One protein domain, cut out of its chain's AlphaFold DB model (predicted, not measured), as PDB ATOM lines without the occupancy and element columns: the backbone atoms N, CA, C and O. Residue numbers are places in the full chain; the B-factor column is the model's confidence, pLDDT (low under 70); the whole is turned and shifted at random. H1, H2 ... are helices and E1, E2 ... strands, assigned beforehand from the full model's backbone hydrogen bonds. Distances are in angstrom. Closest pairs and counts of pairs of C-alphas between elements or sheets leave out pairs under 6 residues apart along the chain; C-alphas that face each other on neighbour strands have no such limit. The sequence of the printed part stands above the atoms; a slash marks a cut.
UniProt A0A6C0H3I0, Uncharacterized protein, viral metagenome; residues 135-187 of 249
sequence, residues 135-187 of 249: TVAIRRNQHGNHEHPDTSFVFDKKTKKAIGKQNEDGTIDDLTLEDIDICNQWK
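Overview. This is residues 135 to 187 of the 249 residues of an uncharacterized protein of viral metagenome (UniProt A0A6C0H3I0). The model has little regular structure: loops wrap round a small hairpin of two strands, E1 and E2, and one helix, H1, lies to one side, near the beginning of E2. Short pairings tie residues 139 to 140 to 146 to 147, and those to E1. The printed part has 53 residues, in the order E1, E2, H1, 18 of them in named elements; its class is mixed. It is compact and rounded, with a radius of gyration of the C-alphas of 10.3 A and spans of 26 by 23 by 20 A.

Along the chain. Find C-alpha 153 at (19.316, 46.028, 14.435), where E1, residues 153 to 155, begins. E2, residues 162 to 166, runs 11.0 A. H1, residues 177 to 186, runs 14.4 A to C-alpha 186 at (10.739, 47.768, 21.496).

Arrangement. E1 and E2 form an antiparallel hairpin; look for N 154 and O 164, 2.8 A apart. The closest C-alphas of E2 and H1, Ala 162 and Cys 183, are 7.9 A apart. E1 and H1 are only just apart, at 8.4 A. In H1 every O i to N i+4 pair is within hydrogen-bond range.

Size, cuts and confidence. The printed part has no cut, and no printed residue is under pLDDT 70.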
ATOM      1  N   THR A 135      10.334  57.773  21.240       77.50
ATOM      2  CA  THR A 135      10.464  57.886  19.784       77.50
ATOM      3  C   THR A 135      11.794  57.286  19.338       77.50
ATOM      4  O   THR A 135      12.856  57.874  19.544       77.50
ATOM      5  N   VAL A 136      11.742  56.101  18.730       81.12
ATOM      6  CA  VAL A 136      12.942  55.376  18.313       81.12
ATOM      7  C   VAL A 136      13.557  56.009  17.064       81.12
ATOM      8  O   VAL A 136      12.972  55.990  15.981       81.12
ATOM      9  N   ALA A 137      14.773  56.542  17.197       87.06
ATOM     10  CA  ALA A 137      15.491  57.194  16.107       87.06
ATOM     11  C   ALA A 137      16.394  56.208  15.341       87.06
ATOM     12  O   ALA A 137      17.536  55.961  15.731       87.06
ATOM     13  N   ILE A 138      15.908  55.690  14.210       90.56
ATOM     14  CA  ILE A 138      16.700  54.861  13.285       90.56
ATOM     15  C   ILE A 138      17.600  55.772  12.430       90.56
ATOM     16  O   ILE A 138      17.129  56.745  11.838       90.56
ATOM     17  N   ARG A 139      18.903  55.477  12.345       91.06
ATOM     18  CA  ARG A 139      19.909  56.315  11.657       91.06
ATOM     19  C   ARG A 139      20.728  55.503  10.661       91.06
ATOM     20  O   ARG A 139      20.711  54.283  10.703       91.06
ATOM     21  N   ARG A 140      21.449  56.154   9.742       93.06
ATOM     22  CA  ARG A 140      22.367  55.425   8.849       93.06
ATOM     23  C   ARG A 140      23.687  55.115   9.547       93.06
ATOM     24  O   ARG A 140      24.286  56.018  10.128       93.06
ATOM     25  N   ASN A 141      24.136  53.869   9.446       91.00
ATOM     26  CA  ASN A 141      25.433  53.425   9.943       91.00
ATOM     27  C   ASN A 141      26.558  53.652   8.914       91.00
ATOM     28  O   ASN A 141      26.329  54.150   7.808       91.00
ATOM     29  N   GLN A 142      27.787  53.269   9.275       92.00
ATOM     30  CA  GLN A 142      28.984  53.460   8.439       92.00
ATOM     31  C   GLN A 142      28.922  52.715   7.092       92.00
ATOM     32  O   GLN A 142      29.580  53.116   6.136       92.00
ATOM     33  N   HIS A 143      28.102  51.667   6.999       88.44
ATOM     34  CA  HIS A 143      27.925  50.846   5.800       88.44
ATOM     35  C   HIS A 143      26.729  51.303   4.937       88.44
ATOM     36  O   HIS A 143      26.450  50.704   3.902       88.44
ATOM     37  N   GLY A 144      26.019  52.364   5.342       90.62
ATOM     38  CA  GLY A 144      24.877  52.934   4.618       90.62
ATOM     39  C   GLY A 144      23.519  52.283   4.913       90.62
ATOM     40  O   GLY A 144      22.506  52.726   4.362       90.62
ATOM     41  N   ASN A 145      23.478  51.286   5.800       93.12
ATOM     42  CA  ASN A 145      22.249  50.637   6.255       93.12
ATOM     43  C   ASN A 145      21.553  51.478   7.333       93.12
ATOM     44  O   ASN A 145      22.193  52.297   7.990       93.12
ATOM     45  N   HIS A 146      20.239  51.305   7.503       94.62
ATOM     46  CA  HIS A 146      19.480  52.002   8.546       94.62
ATOM     47  C   HIS A 146      19.478  51.124   9.802       94.62
ATOM     48  O   HIS A 146      18.982  50.007   9.755       94.62
ATOM     49  N   GLU A 147      20.056  51.611  10.892       94.19
ATOM     50  CA  GLU A 147      20.330  50.870  12.122       94.19
ATOM     51  C   GLU A 147      19.745  51.605  13.337       94.19
ATOM     52  O   GLU A 147      19.714  52.842  13.382       94.19
ATOM     53  N   HIS A 148      19.275  50.850  14.329       93.25
ATOM     54  CA  HIS A 148      18.930  51.391  15.642       93.25
ATOM     55  C   HIS A 148      20.180  51.457  16.543       93.25
ATOM     56  O   HIS A 148      20.775  50.408  16.798       93.25
ATOM     57  N   PRO A 149      20.582  52.643  17.049       90.06
ATOM     58  CA  PRO A 149      21.878  52.830  17.710       90.06
ATOM     59  C   PRO A 149      22.079  52.025  19.001       90.06
ATOM     60  O   PRO A 149      23.225  51.745  19.337       90.06
ATOM     61  N   ASP A 150      21.008  51.647  19.710       89.44
ATOM     62  CA  ASP A 150      21.136  50.955  21.003       89.44
ATOM     63  C   ASP A 150      21.109  49.419  20.876       89.44
ATOM     64  O   ASP A 150      21.590  48.722  21.768       89.44
ATOM     65  N   THR A 151      20.541  48.870  19.791       90.31
ATOM     66  CA  THR A 151      20.396  47.408  19.590       90.31
ATOM     67  C   THR A 151      21.192  46.859  18.403       90.31
ATOM     68  O   THR A 151      21.311  45.643  18.254       90.31
ATOM     69  N   SER A 152      21.721  47.735  17.543       91.00
ATOM     70  CA  SER A 152      22.378  47.407  16.270       91.00
ATOM     71  C   SER A 152      21.550  46.551  15.302       91.00
ATOM     72  O   SER A 152      22.083  45.847  14.440       91.00
ATOM     73  N   PHE A 153      20.221  46.637  15.407       94.38
ATOM     74  CA  PHE A 153      19.316  46.028  14.435       94.38
ATOM     75  C   PHE A 153      19.247  46.867  13.170       94.38
ATOM     76  O   PHE A 153      19.034  48.080  13.227       94.38
ATOM     77  N   VAL A 154      19.388  46.195  12.031       94.62
ATOM     78  CA  VAL A 154      19.239  46.776  10.702       94.62
ATOM     79  C   VAL A 154      17.785  46.695  10.270       94.62
ATOM     80  O   VAL A 154      17.149  45.648  10.372       94.62
ATOM     81  N   PHE A 155      17.288  47.795   9.718       94.69
ATOM     82  CA  PHE A 155      15.944  47.944   9.190       94.69
ATOM     83  C   PHE A 155      15.989  48.109   7.672       94.69
ATOM     84  O   PHE A 155      16.750  48.923   7.135       94.69
ATOM     85  N   ASP A 156      15.125  47.386   6.962       93.06
ATOM     86  CA  ASP A 156      14.917  47.641   5.540       93.06
ATOM     87  C   ASP A 156      14.208  48.991   5.340       93.06
ATOM     88  O   ASP A 156      13.151  49.277   5.911       93.06
ATOM     89  N   LYS A 157      14.780  49.826   4.466       90.69
ATOM     90  CA  LYS A 157      14.266  51.157   4.133       90.69
ATOM     91  C   LYS A 157      12.827  51.116   3.599       90.69
ATOM     92  O   LYS A 157      12.102  52.095   3.813       90.69
ATOM     93  N   LYS A 158      12.443  50.040   2.896       90.69
ATOM     94  CA  LYS A 158      11.118  49.869   2.275       90.69
ATOM     95  C   LYS A 158      10.078  49.361   3.268       90.69
ATOM     96  O   LYS A 158       9.082  50.037   3.479       90.69
ATOM     97  N   THR A 159      10.306  48.197   3.870       90.38
ATOM     98  CA  THR A 159       9.328  47.545   4.757       90.38
ATOM     99  C   THR A 159       9.308  48.106   6.178       90.38
ATOM    100  O   THR A 159       8.361  47.828   6.904       90.38
ATOM    101  N   LYS A 160      10.332  48.874   6.586       89.75
ATOM    102  CA  LYS A 160      10.553  49.353   7.968       89.75
ATOM    103  C   LYS A 160      10.694  48.233   9.006       89.75
ATOM    104  O   LYS A 160      10.607  48.496  10.202       89.75
ATOM    105  N   LYS A 161      10.935  46.996   8.566       92.81
ATOM    106  CA  LYS A 161      11.105  45.835   9.442       92.81
ATOM    107  C   LYS A 161      12.577  45.590   9.744       92.81
ATOM    108  O   LYS A 161      13.425  45.799   8.874       92.81
ATOM    109  N   ALA A 162      12.857  45.127  10.957       93.62
ATOM    110  CA  ALA A 162      14.149  44.585  11.339       93.62
ATOM    111  C   ALA A 162      14.430  43.324  10.505       93.62
ATOM    112  O   ALA A 162      13.613  42.398  10.468       93.62
ATOM    113  N   ILE A 163      15.568  43.323   9.810       91.88
ATOM    114  CA  ILE A 163      16.010  42.229   8.932       91.88
ATOM    115  C   ILE A 163      17.131  41.384   9.541       91.88
ATOM    116  O   ILE A 163      17.381  40.287   9.060       91.88
ATOM    117  N   GLY A 164      17.818  41.892  10.564       93.25
ATOM    118  CA  GLY A 164      19.004  41.255  11.122       93.25
ATOM    119  C   GLY A 164      19.846  42.212  11.956       93.25
ATOM    120  O   GLY A 164      19.461  43.362  12.188       93.25
ATOM    121  N   LYS A 165      21.018  41.742  12.373       92.81
ATOM    122  CA  LYS A 165      22.017  42.499  13.137       92.81
ATOM    123  C   LYS A 165      23.284  42.666  12.309       92.81
ATOM    124  O   LYS A 165      23.691  41.732  11.623       92.81
ATOM    125  N   GLN A 166      23.896  43.847  12.342       92.69
ATOM    126  CA  GLN A 166      25.097  44.115  11.549       92.69
ATOM    127  C   GLN A 166      26.381  43.881  12.346       92.69
ATOM    128  O   GLN A 166      26.544  44.413  13.441       92.69
ATOM    129  N   ASN A 167      27.303  43.118  11.761       89.88
ATOM    130  CA  ASN A 167      28.648  42.904  12.290       89.88
ATOM    131  C   ASN A 167      29.627  43.990  11.818       89.88
ATOM    132  O   ASN A 167      29.384  44.674  10.822       89.88
ATOM    133  N   GLU A 168      30.784  44.081  12.482       89.44
ATOM    134  CA  GLU A 168      31.877  45.013  12.143       89.44
ATOM    135  C   GLU A 168      32.395  44.839  10.697       89.44
ATOM    136  O   GLU A 168      32.745  45.817  10.037       89.44
ATOM    137  N   ASP A 169      32.364  43.610  10.167       89.00
ATOM    138  CA  ASP A 169      32.723  43.289   8.774       89.00
ATOM    139  C   ASP A 169      31.692  43.790   7.738       89.00
ATOM    140  O   ASP A 169      31.901  43.696   6.526       89.00
ATOM    141  N   GLY A 170      30.553  44.318   8.192       85.75
ATOM    142  CA  GLY A 170      29.457  44.789   7.350       85.75
ATOM    143  C   GLY A 170      28.493  43.702   6.864       85.75
ATOM    144  O   GLY A 170      27.586  44.009   6.090       85.75
ATOM    145  N   THR A 171      28.663  42.454   7.306       90.00
ATOM    146  CA  THR A 171      27.674  41.384   7.112       90.00
ATOM    147  C   THR A 171      26.449  41.611   7.998       90.00
ATOM    148  O   THR A 171      26.539  42.249   9.049       90.00
ATOM    149  N   ILE A 172      25.297  41.101   7.561       91.38
ATOM    150  CA  ILE A 172      24.048  41.113   8.327       91.38
ATOM    151  C   ILE A 172      23.723  39.661   8.671       91.38
ATOM    152  O   ILE A 172      23.542  38.857   7.754       91.38
ATOM    153  N   ASP A 173      23.663  39.353   9.961       90.31
ATOM    154  CA  ASP A 173      23.221  38.055  10.471       90.31
ATOM    155  C   ASP A 173      21.717  38.086  10.774       90.31
ATOM    156  O   ASP A 173      21.168  39.126  11.152       90.31
ATOM    157  N   ASP A 174      21.054  36.938  10.620       90.44
ATOM    158  CA  ASP A 174      19.635  36.765  10.948       90.44
ATOM    159  C   ASP A 174      19.372  37.016  12.448       90.44
ATOM    160  O   ASP A 174      20.209  36.718  13.303       90.44
ATOM    161  N   LEU A 175      18.183  37.531  12.785       89.88
ATOM    162  CA  LEU A 175      17.782  37.772  14.178       89.88
ATOM    163  C   LEU A 175      17.707  36.455  14.969       89.88
ATOM    164  O   LEU A 175      17.018  35.514  14.568       89.88
ATOM    165  N   THR A 176      18.370  36.404  16.125       89.38
ATOM    166  CA  THR A 176      18.258  35.280  17.066       89.38
ATOM    167  C   THR A 176      16.977  35.374  17.905       89.38
ATOM    168  O   THR A 176      16.285  36.390  17.894       89.38
ATOM    169  N   LEU A 177      16.657  34.326  18.676       87.81
ATOM    170  CA  LEU A 177      15.520  34.355  19.613       87.81
ATOM    171  C   LEU A 177      15.647  35.494  20.642       87.81
ATOM    172  O   LEU A 177      14.668  36.180  20.915       87.81
ATOM    173  N   GLU A 178      16.861  35.748  21.136       89.69
ATOM    174  CA  GLU A 178      17.147  36.849  22.066       89.69
ATOM    175  C   GLU A 178      16.914  38.219  21.399       89.69
ATOM    176  O   GLU A 178      16.341  39.126  22.003       89.69
ATOM    177  N   ASP A 179      17.285  38.365  20.121       89.88
ATOM    178  CA  ASP A 179      17.039  39.596  19.359       89.88
ATOM    179  C   ASP A 179      15.538  39.809  19.060       89.88
ATOM    180  O   ASP A 179      15.072  40.950  19.006       89.88
ATOM    181  N   ILE A 180      14.761  38.730  18.898       90.06
ATOM    182  CA  ILE A 180      13.299  38.775  18.712       90.06
ATOM    183  C   ILE A 180      12.598  39.265  19.983       90.06
ATOM    184  O   ILE A 180      11.691  40.093  19.887       90.06
ATOM    185  N   ASP A 181      13.033  38.836  21.169       91.31
ATOM    186  CA  ASP A 181      12.490  39.339  22.437       91.31
ATOM    187  C   ASP A 181      12.751  40.843  22.606       91.31
ATOM    188  O   ASP A 181      11.851  41.597  22.989       91.31
ATOM    189  N   ILE A 182      13.935  41.319  22.204       90.56
ATOM    190  CA  ILE A 182      14.241  42.755  22.141       90.56
ATOM    191  C   ILE A 182      13.338  43.448  21.106       90.56
ATOM    192  O   ILE A 182      12.766  44.498  21.404       90.56
ATOM    193  N   CYS A 183      13.124  42.871  19.919       90.62
ATOM    194  CA  CYS A 183      12.173  43.422  18.945       90.62
ATOM    195  C   CYS A 183      10.751  43.532  19.530       90.62
ATOM    196  O   CYS A 183      10.100  44.563  19.365       90.62
ATOM    197  N   ASN A 184      10.293  42.533  20.286       89.19
ATOM    198  CA  ASN A 184       8.984  42.521  20.948       89.19
ATOM    199  C   ASN A 184       8.868  43.540  22.096       89.19
ATOM    200  O   ASN A 184       7.792  44.122  22.292       89.19
ATOM    201  N   GLN A 185       9.958  43.778  22.832       88.94
ATOM    202  CA  GLN A 185      10.054  44.806  23.874       88.94
ATOM    203  C   GLN A 185       9.964  46.217  23.273       88.94
ATOM    204  O   GLN A 185       9.206  47.048  23.768       88.94
ATOM    205  N   TRP A 186      10.691  46.470  22.182       87.44
ATOM    206  CA  TRP A 186      10.739  47.768  21.496       87.44
ATOM    207  C   TRP A 186       9.640  47.956  20.432       87.44
ATOM    208  O   TRP A 186       9.583  48.996  19.780       87.44
ATOM    209  N   LYS A 187       8.754  46.964  20.259       89.06
ATOM    210  CA  LYS A 187       7.689  46.914  19.236       89.06
ATOM    211  C   LYS A 187       8.197  47.079  17.796       89.06
ATOM    212  O   LYS A 187       7.473  47.549  16.918       89.06
TER     213      LYS A 187